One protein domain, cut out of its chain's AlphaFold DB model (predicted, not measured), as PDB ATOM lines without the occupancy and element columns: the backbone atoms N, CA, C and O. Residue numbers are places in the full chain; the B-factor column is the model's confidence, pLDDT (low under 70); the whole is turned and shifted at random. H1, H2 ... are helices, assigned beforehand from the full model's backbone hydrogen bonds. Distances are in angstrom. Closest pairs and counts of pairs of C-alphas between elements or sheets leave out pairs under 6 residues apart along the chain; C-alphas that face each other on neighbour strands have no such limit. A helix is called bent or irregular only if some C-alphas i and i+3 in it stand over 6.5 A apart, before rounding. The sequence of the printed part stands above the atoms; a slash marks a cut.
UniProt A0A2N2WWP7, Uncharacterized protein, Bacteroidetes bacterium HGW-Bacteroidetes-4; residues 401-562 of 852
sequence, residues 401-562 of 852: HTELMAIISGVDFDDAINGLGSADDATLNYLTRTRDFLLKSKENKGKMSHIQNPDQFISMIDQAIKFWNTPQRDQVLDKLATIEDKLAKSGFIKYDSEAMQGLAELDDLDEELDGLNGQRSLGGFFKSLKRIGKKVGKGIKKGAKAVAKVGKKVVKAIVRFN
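AT A GLANCE: This is residues 401 to 562 of the 852 residues of an uncharacterized protein of Bacteroidetes bacterium HGW-Bacteroidetes-4 (UniProt A0A2N2WWP7). Mostly aligned helices make a rounded body: the hairpin of H8 and H9 runs through it, and H2, H3, H5, H6 and H7 wrap partway round that hairpin. H1 sits beside H3 near one end of H9, and little H4 makes a corner at the end of H3. The 162 printed residues hold nine named helices, H1 to H9 in chain order, and no named strand; the class is all helix. The whole is compact, with a radius of gyration of the C-alphas of 15.3 A and spans of 46 by 34 by 31 A.

HOW THE PARTS SIT: Start at H9, residues 544 to 561, which forms a hairpin with H8, residues 525 to 541: they touch at a shallow tilt of 4 degrees, opposite ways, closest at the C-alphas of Phe 525 and Phe 561, 4.8 A. H7, residues 497 to 514, touches H9 with residues 499 to 506, closest at C-alphas 499 and 561, 6.0 A. Go next to H2, residues 411 to 417, which touches residues 548 to 555 of H9, closest at C-alphas 417 and 548, 6.1 A. H2 forms a hairpin with the hub H3, residues 423 to 439; C-alphas 416 and 423 are their closest, 5.0 A. H3, H5 at residues 454 to 466, H6 at residues 473 to 489 and H8 make an up and down bundle, each running against the one before. Its closest C-alphas are 435 and 458 for H3 and H5, 6.2 A; 464 and 477 for the hairpin H5 and H6, 6.4 A; and 481 and 526 for H6 and H8, 4.8 A. H1, residues 401 to 409, touches H3, closest at C-alphas 407 and 434, 6.2 A. H4, residues 442 to 446, touches H3 only at the corner, C-alphas 438 and 445 being closest at 4.7 A. H6 and H7 are apart. Every O i to N i+4 pair is within hydrogen-bond range in H1, H3, H4, H5, H6 and H9, against 13 of 14 in H7, 1 of 3 in H2 and 5 of 13 in H8; for O i to N i+3, H2 has 3 of 4 and H8 5 of 14.

IN THESE COORDINATES: Find C-alpha 401 at (-18.185, 3.002, 47.691), where H1 begins. H2 is irregular: C-alphas 412 and 415 are 7.3 A apart. From first to last C-alpha, H3 and H6 each measure 24.2 A, H5 18.5 A, H7 25.5 A and H8 26.5 A. H8 has a kink of 33 degrees near residue 534; it is neither bent nor irregular, but only just: C-alphas 538 and 541 are 6.4 A apart. H9, 25.9 A, ends at C-alpha 561, (-35.169, 13.118, 43.496).

THE WHOLE: Look for the two C-alphas farthest apart at Lys 442 and Lys 541, 46.4 A. The printed part has no cut and no long link. Mean pLDDT of the printed part is 70.2; residues 496 to 523 and 533 to 551 are among those under 70.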
ATOM      1  N   HIS A 401     -18.458   1.572  47.538       63.31
ATOM      2  CA  HIS A 401     -18.185   3.002  47.691       63.31
ATOM      3  C   HIS A 401     -18.034   3.702  46.340       63.31
ATOM      4  O   HIS A 401     -18.450   4.852  46.206       63.31
ATOM      5  N   THR A 402     -17.439   3.040  45.350       66.69
ATOM      6  CA  THR A 402     -17.230   3.600  44.011       66.69
ATOM      7  C   THR A 402     -18.550   3.715  43.251       66.69
ATOM      8  O   THR A 402     -18.858   4.785  42.725       66.69
ATOM      9  N   GLU A 403     -19.376   2.667  43.270       74.44
ATOM     10  CA  GLU A 403     -20.723   2.669  42.686       74.44
ATOM     11  C   GLU A 403     -21.624   3.719  43.343       74.44
ATOM     12  O   GLU A 403     -22.258   4.514  42.647       74.44
ATOM     13  N   LEU A 404     -21.621   3.792  44.679       74.12
ATOM     14  CA  LEU A 404     -22.369   4.803  45.418       74.12
ATOM     15  C   LEU A 404     -21.945   6.217  45.017       74.12
ATOM     16  O   LEU A 404     -22.793   7.078  44.786       74.12
ATOM     17  N   MET A 405     -20.634   6.461  44.912       67.56
ATOM     18  CA  MET A 405     -20.096   7.756  44.495       67.56
ATOM     19  C   MET A 405     -20.516   8.105  43.066       67.56
ATOM     20  O   MET A 405     -20.832   9.267  42.809       67.56
ATOM     21  N   ALA A 406     -20.577   7.131  42.157       73.19
ATOM     22  CA  ALA A 406     -21.061   7.332  40.795       73.19
ATOM     23  C   ALA A 406     -22.556   7.716  40.761       73.19
ATOM     24  O   ALA A 406     -22.921   8.707  40.127       73.19
ATOM     25  N   ILE A 407     -23.407   7.021  41.529       78.12
ATOM     26  CA  ILE A 407     -24.849   7.322  41.628       78.12
ATOM     27  C   ILE A 407     -25.087   8.731  42.185       78.12
ATOM     28  O   ILE A 407     -25.913   9.485  41.670       78.12
ATOM     29  N   ILE A 408     -24.370   9.123  43.240       71.62
ATOM     30  CA  ILE A 408     -24.609  10.428  43.877       71.62
ATOM     31  C   ILE A 408     -23.986  11.597  43.114       71.62
ATOM     32  O   ILE A 408     -24.396  12.736  43.312       71.62
ATOM     33  N   SER A 409     -22.973  11.347  42.285       67.56
ATOM     34  CA  SER A 409     -22.353  12.383  41.453       67.56
ATOM     35  C   SER A 409     -23.041  12.538  40.101       67.56
ATOM     36  O   SER A 409     -22.897  13.589  39.481       67.56
ATOM     37  N   GLY A 410     -23.812  11.532  39.671       69.12
ATOM     38  CA  GLY A 410     -24.459  11.527  38.363       69.12
ATOM     39  C   GLY A 410     -23.452  11.468  37.214       69.12
ATOM     40  O   GLY A 410     -23.734  12.017  36.154       69.12
ATOM     41  N   VAL A 411     -22.291  10.830  37.417       72.81
ATOM     42  CA  VAL A 411     -21.213  10.730  36.407       72.81
ATOM     43  C   VAL A 411     -21.672  10.104  35.096       72.81
ATOM     44  O   VAL A 411     -21.142  10.452  34.048       72.81
ATOM     45  N   ASP A 412     -22.699   9.247  35.130       74.12
ATOM     46  CA  ASP A 412     -23.281   8.648  33.922       74.12
ATOM     47  C   ASP A 412     -23.816   9.722  32.945       74.12
ATOM     48  O   ASP A 412     -23.946   9.467  31.753       74.12
ATOM     49  N   PHE A 413     -24.084  10.943  33.426       72.94
ATOM     50  CA  PHE A 413     -24.567  12.065  32.623       72.94
ATOM     51  C   PHE A 413     -23.475  13.023  32.135       72.94
ATOM     52  O   PHE A 413     -23.810  13.956  31.403       72.94
ATOM     53  N   ASP A 414     -22.207  12.853  32.521       68.75
ATOM     54  CA  ASP A 414     -21.150  13.819  32.181       68.75
ATOM     55  C   ASP A 414     -20.988  13.958  30.658       68.75
ATOM     56  O   ASP A 414     -21.011  15.074  30.130       68.75
ATOM     57  N   ASP A 415     -20.937  12.841  29.931       66.19
ATOM     58  CA  ASP A 415     -20.823  12.844  28.468       66.19
ATOM     59  C   ASP A 415     -22.077  13.419  27.799       66.19
ATOM     60  O   ASP A 415     -21.979  14.230  26.874       66.19
ATOM     61  N   ALA A 416     -23.266  13.083  28.308       66.50
ATOM     62  CA  ALA A 416     -24.529  13.609  27.797       66.50
ATOM     63  C   ALA A 416     -24.662  15.128  28.010       66.50
ATOM     64  O   ALA A 416     -25.107  15.853  27.119       66.50
ATOM     65  N   ILE A 417     -24.234  15.642  29.167       63.94
ATOM     66  CA  ILE A 417     -24.236  17.081  29.475       63.94
ATOM     67  C   ILE A 417     -23.262  17.840  28.569       63.94
ATOM     68  O   ILE A 417     -23.539  18.984  28.198       63.94
ATOM     69  N   ASN A 418     -22.144  17.212  28.206       64.88
ATOM     70  CA  ASN A 418     -21.136  17.791  27.322       64.88
ATOM     71  C   ASN A 418     -21.449  17.589  25.828       64.88
ATOM     72  O   ASN A 418     -20.675  18.034  24.983       64.88
ATOM     73  N   GLY A 419     -22.586  16.967  25.491       61.53
ATOM     74  CA  GLY A 419     -23.007  16.720  24.108       61.53
ATOM     75  C   GLY A 419     -22.208  15.625  23.394       61.53
ATOM     76  O   GLY A 419     -22.244  15.555  22.170       61.53
ATOM     77  N   LEU A 420     -21.486  14.793  24.147       63.16
ATOM     78  CA  LEU A 420     -20.659  13.688  23.655       63.16
ATOM     79  C   LEU A 420     -21.378  12.330  23.725       63.16
ATOM     80  O   LEU A 420     -20.862  11.344  23.208       63.16
ATOM     81  N   GLY A 421     -22.562  12.270  24.342       67.62
ATOM     82  CA  GLY A 421     -23.333  11.040  24.523       67.62
ATOM     83  C   GLY A 421     -24.847  11.255  24.525       67.62
ATOM     84  O   GLY A 421     -25.344  12.382  24.567       67.62
ATOM     85  N   SER A 422     -25.590  10.149  24.482       77.00
ATOM     86  CA  SER A 422     -27.053  10.138  24.545       77.00
ATOM     87  C   SER A 422     -27.536  10.345  25.980       77.00
ATOM     88  O   SER A 422     -27.149   9.620  26.897       77.00
ATOM     89  N   ALA A 423     -28.424  11.322  26.182       74.00
ATOM     90  CA  ALA A 423     -29.065  11.534  27.477       74.00
ATOM     91  C   ALA A 423     -29.970  10.357  27.873       74.00
ATOM     92  O   ALA A 423     -30.079  10.046  29.059       74.00
ATOM     93  N   ASP A 424     -30.584   9.685  26.899       79.44
ATOM     94  CA  ASP A 424     -31.428   8.516  27.148       79.44
ATOM     95  C   ASP A 424     -30.578   7.329  27.635       79.44
ATOM     96  O   ASP A 424     -30.961   6.678  28.608       79.44
ATOM     97  N   ASP A 425     -29.395   7.109  27.051       81.00
ATOM     98  CA  ASP A 425     -28.480   6.029  27.463       81.00
ATOM     99  C   ASP A 425     -27.854   6.322  28.829       81.00
ATOM    100  O   ASP A 425     -27.822   5.459  29.705       81.00
ATOM    101  N   ALA A 426     -27.429   7.570  29.054       80.94
ATOM    102  CA  ALA A 426     -26.939   8.037  30.351       80.94
ATOM    103  C   ALA A 426     -27.962   7.790  31.470       80.94
ATOM    104  O   ALA A 426     -27.616   7.359  32.570       80.94
ATOM    105  N   THR A 427     -29.243   8.012  31.175       84.75
ATOM    106  CA  THR A 427     -30.318   7.784  32.141       84.75
ATOM    107  C   THR A 427     -30.562   6.308  32.391       84.75
ATOM    108  O   THR A 427     -30.725   5.907  33.541       84.75
ATOM    109  N   LEU A 428     -30.573   5.492  31.337       84.81
ATOM    110  CA  LEU A 428     -30.712   4.047  31.472       84.81
ATOM    111  C   LEU A 428     -29.583   3.471  32.335       84.81
ATOM    112  O   LEU A 428     -29.851   2.698  33.256       84.81
ATOM    113  N   ASN A 429     -28.345   3.906  32.093       85.06
ATOM    114  CA  ASN A 429     -27.173   3.521  32.879       85.06
ATOM    115  C   ASN A 429     -27.310   3.959  34.340       85.06
ATOM    116  O   ASN A 429     -27.097   3.155  35.245       85.06
ATOM    117  N   TYR A 430     -27.749   5.196  34.578       85.75
ATOM    118  CA  TYR A 430     -27.991   5.715  35.923       85.75
ATOM    119  C   TYR A 430     -29.044   4.907  36.698       85.75
ATOM    120  O   TYR A 430     -28.861   4.593  37.881       85.75
ATOM    121  N   LEU A 431     -30.157   4.560  36.042       88.06
ATOM    122  CA  LEU A 431     -31.233   3.762  36.633       88.06
ATOM    123  C   LEU A 431     -30.769   2.343  36.948       88.06
ATOM    124  O   LEU A 431     -30.979   1.867  38.063       88.06
ATOM    125  N   THR A 432     -30.090   1.716  35.991       86.38
ATOM    126  CA  THR A 432     -29.485   0.383  36.111       86.38
ATOM    127  C   THR A 432     -28.525   0.349  37.297       86.38
ATOM    128  O   THR A 432     -28.710  -0.449  38.209       86.38
ATOM    129  N   ARG A 433     -27.594   1.308  37.368       85.44
ATOM    130  CA  ARG A 433     -26.630   1.431  38.467       85.44
ATOM    131  C   ARG A 433     -27.309   1.625  39.821       85.44
ATOM    132  O   ARG A 433     -26.930   0.983  40.794       85.44
ATOM    133  N   THR A 434     -28.311   2.505  39.891       87.75
ATOM    134  CA  THR A 434     -29.057   2.757  41.135       87.75
ATOM    135  C   THR A 434     -29.757   1.490  41.623       87.75
ATOM    136  O   THR A 434     -29.664   1.158  42.803       87.75
ATOM    137  N   ARG A 435     -30.443   0.772  40.727       86.19
ATOM    138  CA  ARG A 435     -31.109  -0.494  41.044       86.19
ATOM    139  C   ARG A 435     -30.102  -1.551  41.496       86.19
ATOM    140  O   ARG A 435     -30.300  -2.138  42.558       86.19
ATOM    141  N   ASP A 436     -29.043  -1.776  40.725       85.56
ATOM    142  CA  ASP A 436     -28.064  -2.838  40.992       85.56
ATOM    143  C   ASP A 436     -27.385  -2.631  42.340       85.56
ATOM    144  O   ASP A 436     -27.343  -3.549  43.156       85.56
ATOM    145  N   PHE A 437     -26.980  -1.395  42.640       84.31
ATOM    146  CA  PHE A 437     -26.422  -1.046  43.941       84.31
ATOM    147  C   PHE A 437     -27.374  -1.391  45.098       84.31
ATOM    148  O   PHE A 437     -26.950  -1.962  46.107       84.31
ATOM    149  N   LEU A 438     -28.668  -1.064  44.965       83.44
ATOM    150  CA  LEU A 438     -29.682  -1.340  45.989       83.44
ATOM    151  C   LEU A 438     -29.978  -2.837  46.146       83.44
ATOM    152  O   LEU A 438     -30.263  -3.282  47.259       83.44
ATOM    153  N   LEU A 439     -29.913  -3.612  45.062       81.06
ATOM    154  CA  LEU A 439     -30.149  -5.059  45.078       81.06
ATOM    155  C   LEU A 439     -28.921  -5.861  45.530       81.06
ATOM    156  O   LEU A 439     -29.085  -6.977  46.021       81.06
ATOM    157  N   LYS A 440     -27.718  -5.276  45.459       78.12
ATOM    158  CA  LYS A 440     -26.442  -5.936  45.771       78.12
ATOM    159  C   LYS A 440     -26.350  -6.511  47.184       78.12
ATOM    160  O   LYS A 440     -25.717  -7.539  47.400       78.12
ATOM    161  N   SER A 441     -26.975  -5.864  48.170       73.00
ATOM    162  CA  SER A 441     -26.989  -6.361  49.548       73.00
ATOM    163  C   SER A 441     -28.189  -5.854  50.348       73.00
ATOM    164  O   SER A 441     -28.732  -4.775  50.094       73.00
ATOM    165  N   LYS A 442     -28.574  -6.603  51.394       70.44
ATOM    166  CA  LYS A 442     -29.581  -6.148  52.374       70.44
ATOM    167  C   LYS A 442     -29.171  -4.830  53.038       70.44
ATOM    168  O   LYS A 442     -30.029  -4.000  53.324       70.44
ATOM    169  N   GLU A 443     -27.872  -4.621  53.246       71.06
ATOM    170  CA  GLU A 443     -27.343  -3.380  53.806       71.06
ATOM    171  C   GLU A 443     -27.536  -2.192  52.853       71.06
ATOM    172  O   GLU A 443     -27.887  -1.104  53.302       71.06
ATOM    173  N   ASN A 444     -27.333  -2.370  51.542       79.38
ATOM    174  CA  ASN A 444     -27.547  -1.316  50.544       79.38
ATOM    175  C   ASN A 444     -29.030  -0.987  50.390       79.38
ATOM    176  O   ASN A 444     -29.395   0.187  50.441       79.38
ATOM    177  N   LYS A 445     -29.896  -2.002  50.343       79.25
ATOM    178  CA  LYS A 445     -31.352  -1.809  50.383       79.25
ATOM    179  C   LYS A 445     -31.808  -1.076  51.647       79.25
ATOM    180  O   LYS A 445     -32.623  -0.160  51.578       79.25
ATOM    181  N   GLY A 446     -31.227  -1.418  52.800       72.06
ATOM    182  CA  GLY A 446     -31.505  -0.779  54.089       72.06
ATOM    183  C   GLY A 446     -31.226   0.729  54.120       72.06
ATOM    184  O   GLY A 446     -31.833   1.440  54.920       72.06
ATOM    185  N   LYS A 447     -30.399   1.255  53.202       78.62
ATOM    186  CA  LYS A 447     -30.148   2.702  53.035       78.62
ATOM    187  C   LYS A 447     -31.410   3.469  52.598       78.62
ATOM    188  O   LYS A 447     -31.496   4.681  52.779       78.62
ATOM    189  N   MET A 448     -32.424   2.759  52.100       74.94
ATOM    190  CA  MET A 448     -33.716   3.298  51.662       74.94
ATOM    191  C   MET A 448     -34.821   3.198  52.723       74.94
ATOM    192  O   MET A 448     -35.971   3.485  52.421       74.94
ATOM    193  N   SER A 449     -34.505   2.844  53.972       68.19
ATOM    194  CA  SER A 449     -35.496   2.637  55.051       68.19
ATOM    195  C   SER A 449     -36.272   3.890  55.492       68.19
ATOM    196  O   SER A 449     -37.211   3.794  56.274       68.19
ATOM    197  N   HIS A 450     -35.935   5.072  54.964       66.19
ATOM    198  CA  HIS A 450     -36.775   6.271  55.074       66.19
ATOM    199  C   HIS A 450     -38.032   6.209  54.173       66.19
ATOM    200  O   HIS A 450     -38.937   7.031  54.326       66.19
ATOM    201  N   ILE A 451     -38.087   5.239  53.252       66.44
ATOM    202  CA  ILE A 451     -39.268   4.823  52.492       66.44
ATOM    203  C   ILE A 451     -39.834   3.576  53.163       66.44
ATOM    204  O   ILE A 451     -39.096   2.627  53.429       66.44
ATOM    205  N   GLN A 452     -41.146   3.551  53.395       60.84
ATOM    206  CA  GLN A 452     -41.794   2.420  54.072       60.84
ATOM    207  C   GLN A 452     -41.679   1.105  53.280       60.84
ATOM    208  O   GLN A 452     -41.647   0.032  53.873       60.84
ATOM    209  N   ASN A 453     -41.593   1.181  51.946       62.06
ATOM    210  CA  ASN A 453     -41.433   0.026  51.063       62.06
ATOM    211  C   ASN A 453     -40.361   0.274  49.975       62.06
ATOM    212  O   ASN A 453     -40.685   0.727  48.872       62.06
ATOM    213  N   PRO A 454     -39.077  -0.010  50.268       65.75
ATOM    214  CA  PRO A 454     -37.978   0.153  49.316       65.75
ATOM    215  C   PRO A 454     -38.121  -0.720  48.068       65.75
ATOM    216  O   PRO A 454     -37.794  -0.278  46.968       65.75
ATOM    217  N   ASP A 455     -38.629  -1.943  48.234       65.56
ATOM    218  CA  ASP A 455     -38.780  -2.914  47.147       65.56
ATOM    219  C   ASP A 455     -39.776  -2.427  46.094       65.56
ATOM    220  O   ASP A 455     -39.538  -2.570  44.896       65.56
ATOM    221  N   GLN A 456     -40.849  -1.759  46.524       66.56
ATOM    222  CA  GLN A 456     -41.799  -1.136  45.608       66.56
ATOM    223  C   GLN A 456     -41.134  -0.057  44.747       66.56
ATOM    224  O   GLN A 456     -41.372  -0.009  43.541       66.56
ATOM    225  N   PHE A 457     -40.288   0.792  45.335       70.88
ATOM    226  CA  PHE A 457     -39.587   1.827  44.577       70.88
ATOM    227  C   PHE A 457     -38.562   1.227  43.602       70.88
ATOM    228  O   PHE A 457     -38.483   1.662  42.456       70.88
ATOM    229  N   ILE A 458     -37.822   0.194  44.022       75.50
ATOM    230  CA  ILE A 458     -36.889  -0.537  43.149       75.50
ATOM    231  C   ILE A 458     -37.641  -1.165  41.969       75.50
ATOM    232  O   ILE A 458     -37.223  -1.011  40.827       75.50
ATOM    233  N   SER A 459     -38.802  -1.772  42.213       67.31
ATOM    234  CA  SER A 459     -39.615  -2.340  41.138       67.31
ATOM    235  C   SER A 459     -40.143  -1.273  40.169       67.31
ATOM    236  O   SER A 459     -40.202  -1.496  38.961       67.31
ATOM    237  N   MET A 460     -40.456  -0.064  40.647       76.00
ATOM    238  CA  MET A 460     -40.774   1.059  39.758       76.00
ATOM    239  C   MET A 460     -39.576   1.451  38.869       76.00
ATOM    240  O   MET A 460     -39.780   1.791  37.702       76.00
ATOM    241  N   ILE A 461     -38.335   1.368  39.375       82.25
ATOM    242  CA  ILE A 461     -37.121   1.542  38.555       82.25
ATOM    243  C   ILE A 461     -37.026   0.430  37.501       82.25
ATOM    244  O   ILE A 461     -36.782   0.735  36.335       82.25
ATOM    245  N   ASP A 462     -37.281  -0.828  37.866       76.56
ATOM    246  CA  ASP A 462     -37.274  -1.949  36.915       76.56
ATOM    247  C   ASP A 462     -38.278  -1.763  35.781       76.56
ATOM    248  O   ASP A 462     -37.948  -1.998  34.621       76.56
ATOM    249  N   GLN A 463     -39.485  -1.284  36.087       68.00
ATOM    250  CA  GLN A 463     -40.490  -0.976  35.068       68.00
ATOM    251  C   GLN A 463     -40.011   0.136  34.124       68.00
ATOM    252  O   GLN A 463     -40.177   0.031  32.908       68.00
ATOM    253  N   ALA A 464     -39.369   1.180  34.657       79.06
ATOM    254  CA  ALA A 464     -38.787   2.234  33.831       79.06
ATOM    255  C   ALA A 464     -37.673   1.694  32.917       79.06
ATOM    256  O   ALA A 464     -37.668   2.015  31.732       79.06
ATOM    257  N   ILE A 465     -36.776   0.848  33.438       81.38
ATOM    258  CA  ILE A 465     -35.684   0.217  32.679       81.38
ATOM    259  C   ILE A 465     -36.241  -0.714  31.596       81.38
ATOM    260  O   ILE A 465     -35.857  -0.607  30.432       81.38
ATOM    261  N   LYS A 466     -37.179  -1.596  31.958       80.00
ATOM    262  CA  LYS A 466     -37.778  -2.593  31.062       80.00
ATOM    263  C   LYS A 466     -38.394  -1.952  29.822       80.00
ATOM    264  O   LYS A 466     -38.198  -2.438  28.712       80.00
ATOM    265  N   PHE A 467     -39.140  -0.867  30.011       76.62
ATOM    266  CA  PHE A 467     -39.831  -0.182  28.922       76.62
ATOM    267  C   PHE A 467     -39.026   0.979  28.324       76.62
ATOM    268  O   PHE A 467     -39.539   1.662  27.437       76.62
ATOM    269  N   TRP A 468     -37.774   1.195  28.752       82.62
ATOM    270  CA  TRP A 468     -36.973   2.364  28.369       82.62
ATOM    271  C   TRP A 468     -36.784   2.495  26.855       82.62
ATOM    272  O   TRP A 468     -36.986   3.564  26.289       82.62
ATOM    273  N   ASN A 469     -36.478   1.390  26.178       83.25
ATOM    274  CA  ASN A 469     -36.253   1.369  24.729       83.25
ATOM    275  C   ASN A 469     -37.507   0.948  23.944       83.25
ATOM    276  O   ASN A 469     -37.406   0.361  22.870       83.25
ATOM    277  N   THR A 470     -38.700   1.215  24.487       78.94
ATOM    278  CA  THR A 470     -39.980   0.843  23.864       78.94
ATOM    279  C   THR A 470     -40.840   2.073  23.557       78.94
ATOM    280  O   THR A 470     -40.737   3.084  24.260       78.94
ATOM    281  N   PRO A 471     -41.778   1.993  22.589       73.94
ATOM    282  CA  PRO A 471     -42.752   3.064  22.343       73.94
ATOM    283  C   PRO A 471     -43.632   3.394  23.560       73.94
ATOM    284  O   PRO A 471     -44.232   4.464  23.628       73.94
ATOM    285  N   GLN A 472     -43.711   2.481  24.533       75.00
ATOM    286  CA  GLN A 472     -44.533   2.611  25.734       75.00
ATOM    287  C   GLN A 472     -43.828   3.381  26.865       75.00
ATOM    288  O   GLN A 472     -44.479   3.688  27.865       75.00
ATOM    289  N   ARG A 473     -42.535   3.738  26.720       78.81
ATOM    290  CA  ARG A 473     -41.724   4.418  27.752       78.81
ATOM    291  C   ARG A 473     -42.468   5.575  28.413       78.81
ATOM    292  O   ARG A 473     -42.619   5.599  29.631       78.81
ATOM    293  N   ASP A 474     -42.937   6.531  27.618       78.56
ATOM    294  CA  ASP A 474     -43.537   7.766  28.132       78.56
ATOM    295  C   ASP A 474     -44.827   7.493  28.919       78.56
ATOM    296  O   ASP A 474     -45.057   8.102  29.964       78.56
ATOM    297  N   GLN A 475     -45.638   6.537  28.453       73.81
ATOM    298  CA  GLN A 475     -46.865   6.119  29.127       73.81
ATOM    299  C   GLN A 475     -46.567   5.412  30.456       73.81
ATOM    300  O   GLN A 475     -47.271   5.624  31.445       73.81
ATOM    301  N   VAL A 476     -45.528   4.574  30.488       72.62
ATOM    302  CA  VAL A 476     -45.073   3.896  31.708       72.62
ATOM    303  C   VAL A 476     -44.549   4.921  32.709       72.62
ATOM    304  O   VAL A 476     -45.001   4.930  33.852       72.62
ATOM    305  N   LEU A 477     -43.685   5.846  32.284       79.69
ATOM    306  CA  LEU A 477     -43.162   6.906  33.148       79.69
ATOM    307  C   LEU A 477     -44.273   7.810  33.706       79.69
ATOM    308  O   LEU A 477     -44.189   8.212  34.864       79.69
ATOM    309  N   ASP A 478     -45.343   8.070  32.946       74.62
ATOM    310  CA  ASP A 478     -46.517   8.812  33.433       74.62
ATOM    311  C   ASP A 478     -47.273   8.088  34.546       74.62
ATOM    312  O   ASP A 478     -47.658   8.686  35.560       74.62
ATOM    313  N   LYS A 479     -47.453   6.776  34.395       71.31
ATOM    314  CA  LYS A 479     -48.060   5.950  35.441       71.31
ATOM    315  C   LYS A 479     -47.169   5.894  36.673       71.31
ATOM    316  O   LYS A 479     -47.667   6.101  37.777       71.31
ATOM    317  N   LEU A 480     -45.866   5.680  36.497       77.75
ATOM    318  CA  LEU A 480     -44.904   5.637  37.599       77.75
ATOM    319  C   LEU A 480     -44.839   6.973  38.347       77.75
ATOM    320  O   LEU A 480     -44.857   6.969  39.572       77.75
ATOM    321  N   ALA A 481     -44.870   8.108  37.644       78.50
ATOM    322  CA  ALA A 481     -44.942   9.431  38.265       78.50
ATOM    323  C   ALA A 481     -46.249   9.636  39.051       78.50
ATOM    324  O   ALA A 481     -46.233  10.178  40.153       78.50
ATOM    325  N   THR A 482     -47.381   9.152  38.531       73.31
ATOM    326  CA  THR A 482     -48.673   9.194  39.243       73.31
ATOM    327  C   THR A 482     -48.648   8.336  40.509       73.31
ATOM    328  O   THR A 482     -49.196   8.718  41.543       73.31
ATOM    329  N   ILE A 483     -48.019   7.164  40.438       66.19
ATOM    330  CA  ILE A 483     -47.834   6.266  41.580       66.19
ATOM    331  C   ILE A 483     -46.935   6.931  42.624       66.19
ATOM    332  O   ILE A 483     -47.312   6.992  43.789       66.19
ATOM    333  N   GLU A 484     -45.788   7.463  42.203       74.19
ATOM    334  CA  GLU A 484     -44.844   8.188  43.055       74.19
ATOM    335  C   GLU A 484     -45.541   9.335  43.800       74.19
ATOM    336  O   GLU A 484     -45.426   9.438  45.017       74.19
ATOM    337  N   ASP A 485     -46.334  10.143  43.094       73.31
ATOM    338  CA  ASP A 485     -47.092  11.249  43.679       73.31
ATOM    339  C   ASP A 485     -48.118  10.777  44.720       73.31
ATOM    340  O   ASP A 485     -48.230  11.355  45.802       73.31
ATOM    341  N   LYS A 486     -48.837   9.683  44.440       67.38
ATOM    342  CA  LYS A 486     -49.768   9.081  45.406       67.38
ATOM    343  C   LYS A 486     -49.041   8.572  46.648       67.38
ATOM    344  O   LYS A 486     -49.513   8.826  47.754       67.38
ATOM    345  N   LEU A 487     -47.907   7.892  46.480       64.94
ATOM    346  CA  LEU A 487     -47.085   7.389  47.586       64.94
ATOM    347  C   LEU A 487     -46.497   8.528  48.423       64.94
ATOM    348  O   LEU A 487     -46.420   8.423  49.645       64.94
ATOM    349  N   ALA A 488     -46.129   9.634  47.780       70.62
ATOM    350  CA  ALA A 488     -45.665  10.837  48.451       70.62
ATOM    351  C   ALA A 488     -46.774  11.491  49.285       70.62
ATOM    352  O   ALA A 488     -46.589  11.767  50.468       70.62
ATOM    353  N   LYS A 489     -47.962  11.678  48.692       71.31
ATOM    354  CA  LYS A 489     -49.149  12.254  49.357       71.31
ATOM    355  C   LYS A 489     -49.618  11.437  50.556       71.31
ATOM    356  O   LYS A 489     -50.068  12.003  51.543       71.31
ATOM    357  N   SER A 490     -49.502  10.117  50.472       60.03
ATOM    358  CA  SER A 490     -49.850   9.191  51.556       60.03
ATOM    359  C   SER A 490     -48.719   8.978  52.569       60.03
ATOM    360  O   SER A 490     -48.895   8.248  53.538       60.03
ATOM    361  N   GLY A 491     -47.562   9.624  52.382       65.25
ATOM    362  CA  GLY A 491     -46.439   9.570  53.320       65.25
ATOM    363  C   GLY A 491     -45.600   8.287  53.266       65.25
ATOM    364  O   GLY A 491     -44.701   8.129  54.095       65.25
ATOM    365  N   PHE A 492     -45.848   7.395  52.297       60.16
ATOM    366  CA  PHE A 492     -45.029   6.197  52.054       60.16
ATOM    367  C   PHE A 492     -43.658   6.546  51.455       60.16
ATOM    368  O   PHE A 492     -42.681   5.846  51.729       60.16
ATOM    369  N   ILE A 493     -43.576   7.640  50.687       68.75
ATOM    370  CA  ILE A 493     -42.323   8.266  50.242       68.75
ATOM    371  C   ILE A 493     -42.225   9.655  50.873       68.75
ATOM    372  O   ILE A 493     -43.128  10.476  50.733       68.75
ATOM    373  N   LYS A 494     -41.116   9.939  51.558       71.69
ATOM    374  CA  LYS A 494     -40.866  11.245  52.178       71.69
ATOM    375  C   LYS A 494     -39.770  11.987  51.419       71.69
ATOM    376  O   LYS A 494     -38.618  11.562  51.426       71.69
ATOM    377  N   TYR A 495     -40.125  13.113  50.802       72.62
ATOM    378  CA  TYR A 495     -39.160  14.044  50.212       72.62
ATOM    379  C   TYR A 495     -38.708  15.073  51.244       72.62
ATOM    380  O   TYR A 495     -39.511  15.583  52.027       72.62
ATOM    381  N   ASP A 496     -37.421  15.411  51.226       69.00
ATOM    382  CA  ASP A 496     -36.913  16.507  52.046       69.00
ATOM    383  C   ASP A 496     -37.282  17.880  51.462       69.00
ATOM    384  O   ASP A 496     -37.685  18.024  50.305       69.00
ATOM    385  N   SER A 497     -37.121  18.922  52.279       66.81
ATOM    386  CA  SER A 497     -37.400  20.304  51.869       66.81
ATOM    387  C   SER A 497     -36.592  20.757  50.644       66.81
ATOM    388  O   SER A 497     -37.045  21.617  49.888       66.81
ATOM    389  N   GLU A 498     -35.405  20.183  50.418       68.12
ATOM    390  CA  GLU A 498     -34.566  20.527  49.276       68.12
ATOM    391  C   GLU A 498     -35.088  19.870  47.999       68.12
ATOM    392  O   GLU A 498     -35.164  20.541  46.976       68.12
ATOM    393  N   ALA A 499     -35.499  18.607  48.030       66.25
ATOM    394  CA  ALA A 499     -36.209  17.937  46.952       66.25
ATOM    395  C   ALA A 499     -37.507  18.692  46.633       66.25
ATOM    396  O   ALA A 499     -37.702  19.103  45.493       66.25
ATOM    397  N   MET A 500     -38.315  19.019  47.643       68.69
ATOM    398  CA  MET A 500     -39.550  19.797  47.479       68.69
ATOM    399  C   MET A 500     -39.322  21.164  46.820       68.69
ATOM    400  O   MET A 500     -40.048  21.547  45.907       68.69
ATOM    401  N   GLN A 501     -38.271  21.891  47.208       69.38
ATOM    402  CA  GLN A 501     -37.924  23.148  46.541       69.38
ATOM    403  C   GLN A 501     -37.457  22.932  45.092       69.38
ATOM    404  O   GLN A 501     -37.666  23.786  44.239       69.38
ATOM    405  N   GLY A 502     -36.825  21.792  44.804       64.81
ATOM    406  CA  GLY A 502     -36.464  21.410  43.443       64.81
ATOM    407  C   GLY A 502     -37.675  21.126  42.560       64.81
ATOM    408  O   GLY A 502     -37.578  21.332  41.357       64.81
ATOM    409  N   LEU A 503     -38.794  20.674  43.138       65.00
ATOM    410  CA  LEU A 503     -40.044  20.457  42.404       65.00
ATOM    411  C   LEU A 503     -40.635  21.782  41.962       65.00
ATOM    412  O   LEU A 503     -40.968  21.911  40.794       65.00
ATOM    413  N   ALA A 504     -40.661  22.777  42.852       66.06
ATOM    414  CA  ALA A 504     -41.067  24.133  42.490       66.06
ATOM    415  C   ALA A 504     -40.177  24.691  41.364       66.06
ATOM    416  O   ALA A 504     -40.686  25.063  40.318       66.06
ATOM    417  N   GLU A 505     -38.846  24.602  41.511       68.25
ATOM    418  CA  GLU A 505     -37.894  25.024  40.468       68.25
ATOM    419  C   GLU A 505     -38.095  24.278  39.127       68.25
ATOM    420  O   GLU A 505     -37.714  24.795  38.081       68.25
ATOM    421  N   LEU A 506     -38.634  23.053  39.136       66.00
ATOM    422  CA  LEU A 506     -38.949  22.278  37.930       66.00
ATOM    423  C   LEU A 506     -40.308  22.600  37.332       66.00
ATOM    424  O   LEU A 506     -40.443  22.546  36.114       66.00
ATOM    425  N   ASP A 507     -41.300  22.853  38.173       68.00
ATOM    426  CA  ASP A 507     -42.644  23.218  37.751       68.00
ATOM    427  C   ASP A 507     -42.617  24.624  37.129       68.00
ATOM    428  O   ASP A 507     -43.152  24.796  36.040       68.00
ATOM    429  N   ASP A 508     -41.851  25.560  37.703       69.06
ATOM    430  CA  ASP A 508     -41.592  26.886  37.117       69.06
ATOM    431  C   ASP A 508     -40.949  26.771  35.718       69.06
ATOM    432  O   ASP A 508     -41.240  27.543  34.806       69.06
ATOM    433  N   LEU A 509     -40.078  25.773  35.511       63.91
ATOM    434  CA  LEU A 509     -39.480  25.510  34.195       63.91
ATOM    435  C   LEU A 509     -40.458  24.887  33.209       63.91
ATOM    436  O   LEU A 509     -40.297  25.083  32.009       63.91
ATOM    437  N   ASP A 510     -41.391  24.064  33.680       62.25
ATOM    438  CA  ASP A 510     -42.443  23.511  32.828       62.25
ATOM    439  C   ASP A 510     -43.403  24.625  32.394       62.25
ATOM    440  O   ASP A 510     -43.772  24.680  31.222       62.25
ATOM    441  N   GLU A 511     -43.724  25.554  33.294       67.56
ATOM    442  CA  GLU A 511     -44.525  26.740  32.994       67.56
ATOM    443  C   GLU A 511     -43.824  27.648  31.966       67.56
ATOM    444  O   GLU A 511     -44.431  28.026  30.965       67.56
ATOM    445  N   GLU A 512     -42.518  27.903  32.132       65.06
ATOM    446  CA  GLU A 512     -41.706  28.706  31.200       65.06
ATOM    447  C   GLU A 512     -41.595  28.082  29.789       65.06
ATOM    448  O   GLU A 512     -41.514  28.801  28.792       65.06
ATOM    449  N   LEU A 513     -41.558  26.746  29.680       56.91
ATOM    450  CA  LEU A 513     -41.286  26.035  28.418       56.91
ATOM    451  C   LEU A 513     -42.536  25.556  27.675       56.91
ATOM    452  O   LEU A 513     -42.557  25.614  26.445       56.91
ATOM    453  N   ASP A 514     -43.525  25.036  28.399       59.88
ATOM    454  CA  ASP A 514     -44.700  24.380  27.823       59.88
ATOM    455  C   ASP A 514     -45.983  25.219  27.995       59.88
ATOM    456  O   ASP A 514     -47.004  24.873  27.401       59.88
ATOM    457  N   GLY A 515     -45.946  26.326  28.757       54.19
ATOM    458  CA  GLY A 515     -47.066  27.267  28.925       54.19
ATOM    459  C   GLY A 515     -48.308  26.669  29.597       54.19
ATOM    460  O   GLY A 515     -49.390  27.253  29.544       54.19
ATOM    461  N   LEU A 516     -48.175  25.482  30.192       49.34
ATOM    462  CA  LEU A 516     -49.260  24.734  30.815       49.34
ATOM    463  C   LEU A 516     -49.158  24.838  32.335       49.34
ATOM    464  O   LEU A 516     -48.149  24.457  32.926       49.34
ATOM    465  N   ASN A 517     -50.247  25.281  32.965       47.88
ATOM    466  CA  ASN A 517     -50.394  25.288  34.417       47.88
ATOM    467  C   ASN A 517     -50.568  23.844  34.917       47.88
ATOM    468  O   ASN A 517     -51.660  23.273  34.883       47.88
ATOM    469  N   GLY A 518     -49.464  23.211  35.313       52.66
ATOM    470  CA  GLY A 518     -49.459  21.854  35.849       52.66
ATOM    471  C   GLY A 518     -49.880  21.818  37.318       52.66
ATOM    472  O   GLY A 518     -49.447  22.631  38.131       52.66
ATOM    473  N   GLN A 519     -50.693  20.831  37.692       54.78
ATOM    474  CA  GLN A 519     -51.001  20.551  39.093       54.78
ATOM    475  C   GLN A 519     -49.696  20.178  39.827       54.78
ATOM    476  O   GLN A 519     -48.993  19.255  39.405       54.78
ATOM    477  N   ARG A 520     -49.357  20.899  40.908       58.75
ATOM    478  CA  ARG A 520     -48.126  20.664  41.688       58.75
ATOM    479  C   ARG A 520     -48.103  19.225  42.208       58.75
ATOM    480  O   ARG A 520     -48.942  18.842  43.026       58.75
ATOM    481  N   SER A 521     -47.155  18.430  41.715       60.06
ATOM    482  CA  SER A 521     -46.944  17.043  42.136       60.06
ATOM    483  C   SER A 521     -45.889  16.989  43.239       60.06
ATOM    484  O   SER A 521     -44.873  17.671  43.160       60.06
ATOM    485  N   LEU A 522     -46.113  16.162  44.256       58.88
ATOM    486  CA  LEU A 522     -45.148  15.860  45.314       58.88
ATOM    487  C   LEU A 522     -44.097  14.833  44.852       58.88
ATOM    488  O   LEU A 522     -42.997  14.815  45.391       58.88
ATOM    489  N   GLY A 523     -44.416  13.994  43.856       62.72
ATOM    490  CA  GLY A 523     -43.472  13.064  43.217       62.72
ATOM    491  C   GLY A 523     -42.618  13.739  42.135       62.72
ATOM    492  O   GLY A 523     -43.140  14.512  41.324       62.72
ATOM    493  N   GLY A 524     -41.308  13.457  42.120       75.31
ATOM    494  CA  GLY A 524     -40.334  14.188  41.300       75.31
ATOM    495  C   GLY A 524     -39.374  13.339  40.470       75.31
ATOM    496  O   GLY A 524     -38.863  13.829  39.462       75.31
ATOM    497  N   PHE A 525     -39.125  12.083  40.836       84.31
ATOM    498  CA  PHE A 525     -38.127  11.225  40.203       84.31
ATOM    499  C   PHE A 525     -38.578  10.758  38.819       84.31
ATOM    500  O   PHE A 525     -37.947  11.112  37.822       84.31
ATOM    501  N   PHE A 526     -39.712  10.057  38.713       85.00
ATOM    502  CA  PHE A 526     -40.210   9.548  37.427       85.00
ATOM    503  C   PHE A 526     -40.707  10.679  36.519       85.00
ATOM    504  O   PHE A 526     -40.540  10.623  35.298       85.00
ATOM    505  N   LYS A 527     -41.199  11.774  37.117       82.88
ATOM    506  CA  LYS A 527     -41.484  13.026  36.397       82.88
ATOM    507  C   LYS A 527     -40.218  13.592  35.747       82.88
ATOM    508  O   LYS A 527     -40.262  14.045  34.607       82.88
ATOM    509  N   SER A 528     -39.079  13.548  36.442       81.94
ATOM    510  CA  SER A 528     -37.795  14.005  35.895       81.94
ATOM    511  C   SER A 528     -37.289  13.097  34.774       81.94
ATOM    512  O   SER A 528     -36.820  13.616  33.764       81.94
ATOM    513  N   LEU A 529     -37.467  11.777  34.898       83.38
ATOM    514  CA  LEU A 529     -37.106  10.808  33.856       83.38
ATOM    515  C   LEU A 529     -37.864  11.046  32.546       83.38
ATOM    516  O   LEU A 529     -37.253  11.138  31.483       83.38
ATOM    517  N   LYS A 530     -39.188  11.243  32.620       79.00
ATOM    518  CA  LYS A 530     -40.034  11.530  31.448       79.00
ATOM    519  C   LYS A 530     -39.542  12.740  30.650       79.00
ATOM    520  O   LYS A 530     -39.660  12.796  29.426       79.00
ATOM    521  N   ARG A 531     -39.015  13.753  31.342       74.06
ATOM    522  CA  ARG A 531     -38.624  15.023  30.720       74.06
ATOM    523  C   ARG A 531     -37.359  14.909  29.861       74.06
ATOM    524  O   ARG A 531     -37.143  15.797  29.042       74.06
ATOM    525  N   ILE A 532     -36.561  13.847  29.987       70.38
ATOM    526  CA  ILE A 532     -35.324  13.668  29.209       70.38
ATOM    527  C   ILE A 532     -35.652  13.497  27.724       70.38
ATOM    528  O   ILE A 532     -35.223  14.316  26.910       70.38
ATOM    529  N   GLY A 533     -36.531  12.546  27.391       61.06
ATOM    530  CA  GLY A 533     -36.934  12.280  26.008       61.06
ATOM    531  C   GLY A 533     -37.657  13.460  25.344       61.06
ATOM    532  O   GLY A 533     -37.388  13.796  24.191       61.06
ATOM    533  N   LYS A 534     -38.527  14.167  26.082       61.66
ATOM    534  CA  LYS A 534     -39.287  15.312  25.536       61.66
ATOM    535  C   LYS A 534     -38.448  16.580  25.346       61.66
ATOM    536  O   LYS A 534     -38.700  17.332  24.401       61.66
ATOM    537  N   LYS A 535     -37.471  16.847  26.224       58.12
ATOM    538  CA  LYS A 535     -36.731  18.124  26.252       58.12
ATOM    539  C   LYS A 535     -35.386  18.076  25.517       58.12
ATOM    540  O   LYS A 535     -34.970  19.108  24.995       58.12
ATOM    541  N   VAL A 536     -34.752  16.908  25.389       51.12
ATOM    542  CA  VAL A 536     -33.540  16.741  24.559       51.12
ATOM    543  C   VAL A 536     -33.900  16.759  23.065       51.12
ATOM    544  O   VAL A 536     -33.230  17.434  22.287       51.12
ATOM    545  N   GLY A 537     -35.030  16.153  22.672       43.06
ATOM    546  CA  GLY A 537     -35.498  16.127  21.276       43.06
ATOM    547  C   GLY A 537     -36.040  17.462  20.737       43.06
ATOM    548  O   GLY A 537     -35.736  17.842  19.608       43.06
ATOM    549  N   LYS A 538     -36.805  18.235  21.529       43.88
ATOM    550  CA  LYS A 538     -37.336  19.550  21.091       43.88
ATOM    551  C   LYS A 538     -36.282  20.669  21.078       43.88
ATOM    552  O   LYS A 538     -36.457  21.670  20.381       43.88
ATOM    553  N   GLY A 539     -35.182  20.502  21.812       43.16
ATOM    554  CA  GLY A 539     -34.082  21.463  21.905       43.16
ATOM    555  C   GLY A 539     -33.235  21.599  20.634       43.16
ATOM    556  O   GLY A 539     -32.632  22.649  20.411       43.16
ATOM    557  N   ILE A 540     -33.255  20.589  19.757       41.47
ATOM    558  CA  ILE A 540     -32.510  20.566  18.485       41.47
ATOM    559  C   ILE A 540     -32.881  21.767  17.589       41.47
ATOM    560  O   ILE A 540     -32.061  22.233  16.804       41.47
ATOM    561  N   LYS A 541     -34.073  22.357  17.769       43.16
ATOM    562  CA  LYS A 541     -34.527  23.532  17.008       43.16
ATOM    563  C   LYS A 541     -34.074  24.900  17.556       43.16
ATOM    564  O   LYS A 541     -34.281  25.888  16.863       43.16
ATOM    565  N   LYS A 542     -33.483  25.010  18.763       43.75
ATOM    566  CA  LYS A 542     -33.160  26.315  19.409       43.75
ATOM    567  C   LYS A 542     -31.686  26.526  19.826       43.75
ATOM    568  O   LYS A 542     -31.382  27.473  20.546       43.75
ATOM    569  N   GLY A 543     -30.754  25.710  19.329       52.72
ATOM    570  CA  GLY A 543     -29.304  25.932  19.471       52.72
ATOM    571  C   GLY A 543     -28.657  25.323  20.728       52.72
ATOM    572  O   GLY A 543     -29.228  25.301  21.818       52.72
ATOM    573  N   ALA A 544     -27.414  24.843  20.582       55.00
ATOM    574  CA  ALA A 544     -26.733  23.937  21.520       55.00
ATOM    575  C   ALA A 544     -26.598  24.440  22.978       55.00
ATOM    576  O   ALA A 544     -26.718  23.655  23.919       55.00
ATOM    577  N   LYS A 545     -26.394  25.749  23.201       57.00
ATOM    578  CA  LYS A 545     -26.193  26.316  24.554       57.00
ATOM    579  C   LYS A 545     -27.462  26.295  25.420       57.00
ATOM    580  O   LYS A 545     -27.369  26.094  26.633       57.00
ATOM    581  N   ALA A 546     -28.638  26.483  24.820       57.88
ATOM    582  CA  ALA A 546     -29.914  26.424  25.537       57.88
ATOM    583  C   ALA A 546     -30.275  24.973  25.907       57.88
ATOM    584  O   ALA A 546     -30.700  24.711  27.034       57.88
ATOM    585  N   VAL A 547     -29.998  24.026  25.003       58.03
ATOM    586  CA  VAL A 547     -30.187  22.579  25.218       58.03
ATOM    587  C   VAL A 547     -29.328  22.067  26.370       58.03
ATOM    588  O   VAL A 547     -29.848  21.407  27.267       58.03
ATOM    589  N   ALA A 548     -28.048  22.448  26.421       61.22
ATOM    590  CA  ALA A 548     -27.146  22.054  27.503       61.22
ATOM    591  C   ALA A 548     -27.621  22.556  28.882       61.22
ATOM    592  O   ALA A 548     -27.539  21.842  29.884       61.22
ATOM    593  N   LYS A 549     -28.173  23.778  28.953       66.56
ATOM    594  CA  LYS A 549     -28.687  24.355  30.207       66.56
ATOM    595  C   LYS A 549     -29.949  23.635  30.691       66.56
ATOM    596  O   LYS A 549     -30.057  23.367  31.887       66.56
ATOM    597  N   VAL A 550     -30.878  23.310  29.788       65.06
ATOM    598  CA  VAL A 550     -32.107  22.560  30.112       65.06
ATOM    599  C   VAL A 550     -31.778  21.114  30.489       65.06
ATOM    600  O   VAL A 550     -32.225  20.655  31.539       65.06
ATOM    601  N   GLY A 551     -30.922  20.435  29.718       67.31
ATOM    602  CA  GLY A 551     -30.452  19.079  30.017       67.31
ATOM    603  C   GLY A 551     -29.802  18.986  31.396       67.31
ATOM    604  O   GLY A 551     -30.188  18.152  32.210       67.31
ATOM    605  N   LYS A 552     -28.922  19.936  31.740       72.56
ATOM    606  CA  LYS A 552     -28.303  20.003  33.071       72.56
ATOM    607  C   LYS A 552     -29.324  20.173  34.200       72.56
ATOM    608  O   LYS A 552     -29.134  19.601  35.266       72.56
ATOM    609  N   LYS A 553     -30.404  20.944  34.007       73.12
ATOM    610  CA  LYS A 553     -31.464  21.089  35.025       73.12
ATOM    611  C   LYS A 553     -32.256  19.788  35.214       73.12
ATOM    612  O   LYS A 553     -32.538  19.427  36.353       73.12
ATOM    613  N   VAL A 554     -32.551  19.069  34.130       71.62
ATOM    614  CA  VAL A 554     -33.246  17.769  34.177       71.62
ATOM    615  C   VAL A 554     -32.373  16.695  34.835       71.62
ATOM    616  O   VAL A 554     -32.849  15.995  35.722       71.62
ATOM    617  N   VAL A 555     -31.082  16.619  34.502       74.50
ATOM    618  CA  VAL A 555     -30.148  15.682  35.154       74.50
ATOM    619  C   VAL A 555     -30.050  15.944  36.653       74.50
ATOM    620  O   VAL A 555     -30.188  15.030  37.466       74.50
ATOM    621  N   LYS A 556     -29.873  17.214  37.036       76.12
ATOM    622  CA  LYS A 556     -29.868  17.605  38.448       76.12
ATOM    623  C   LYS A 556     -31.147  17.169  39.147       76.12
ATOM    624  O   LYS A 556     -31.086  16.699  40.272       76.12
ATOM    625  N   ALA A 557     -32.298  17.284  38.499       78.00
ATOM    626  CA  ALA A 557     -33.540  16.803  39.074       78.00
ATOM    627  C   ALA A 557     -33.525  15.289  39.336       78.00
ATOM    628  O   ALA A 557     -33.805  14.879  40.457       78.00
ATOM    629  N   ILE A 558     -33.112  14.469  38.368       82.75
ATOM    630  CA  ILE A 558     -33.048  13.004  38.527       82.75
ATOM    631  C   ILE A 558     -32.210  12.625  39.751       82.75
ATOM    632  O   ILE A 558     -32.676  11.879  40.609       82.75
ATOM    633  N   VAL A 559     -31.012  13.207  39.884       81.56
ATOM    634  CA  VAL A 559     -30.128  12.938  41.031       81.56
ATOM    635  C   VAL A 559     -30.720  13.479  42.339       81.56
ATOM    636  O   VAL A 559     -30.613  12.821  43.370       81.56
ATOM    637  N   ARG A 560     -31.379  14.647  42.315       80.44
ATOM    638  CA  ARG A 560     -31.994  15.299  43.491       80.44
ATOM    639  C   ARG A 560     -33.192  14.533  44.048       80.44
ATOM    640  O   ARG A 560     -33.411  14.594  45.261       80.44
ATOM    641  N   PHE A 561     -33.964  13.889  43.168       81.62
ATOM    642  CA  PHE A 561     -35.169  13.118  43.496       81.62
ATOM    643  C   PHE A 561     -34.916  11.627  43.664       81.62
ATOM    644  O   PHE A 561     -35.801  10.935  44.158       81.62
ATOM    645  N   ASN A 562     -33.730  11.132  43.297       86.12
ATOM    646  CA  ASN A 562     -33.330   9.771  43.626       86.12
ATOM    647  C   ASN A 562     -33.389   9.599  45.156       86.12
ATOM    648  O   ASN A 562     -32.677  10.315  45.871       86.12
TER     649      ASN A 562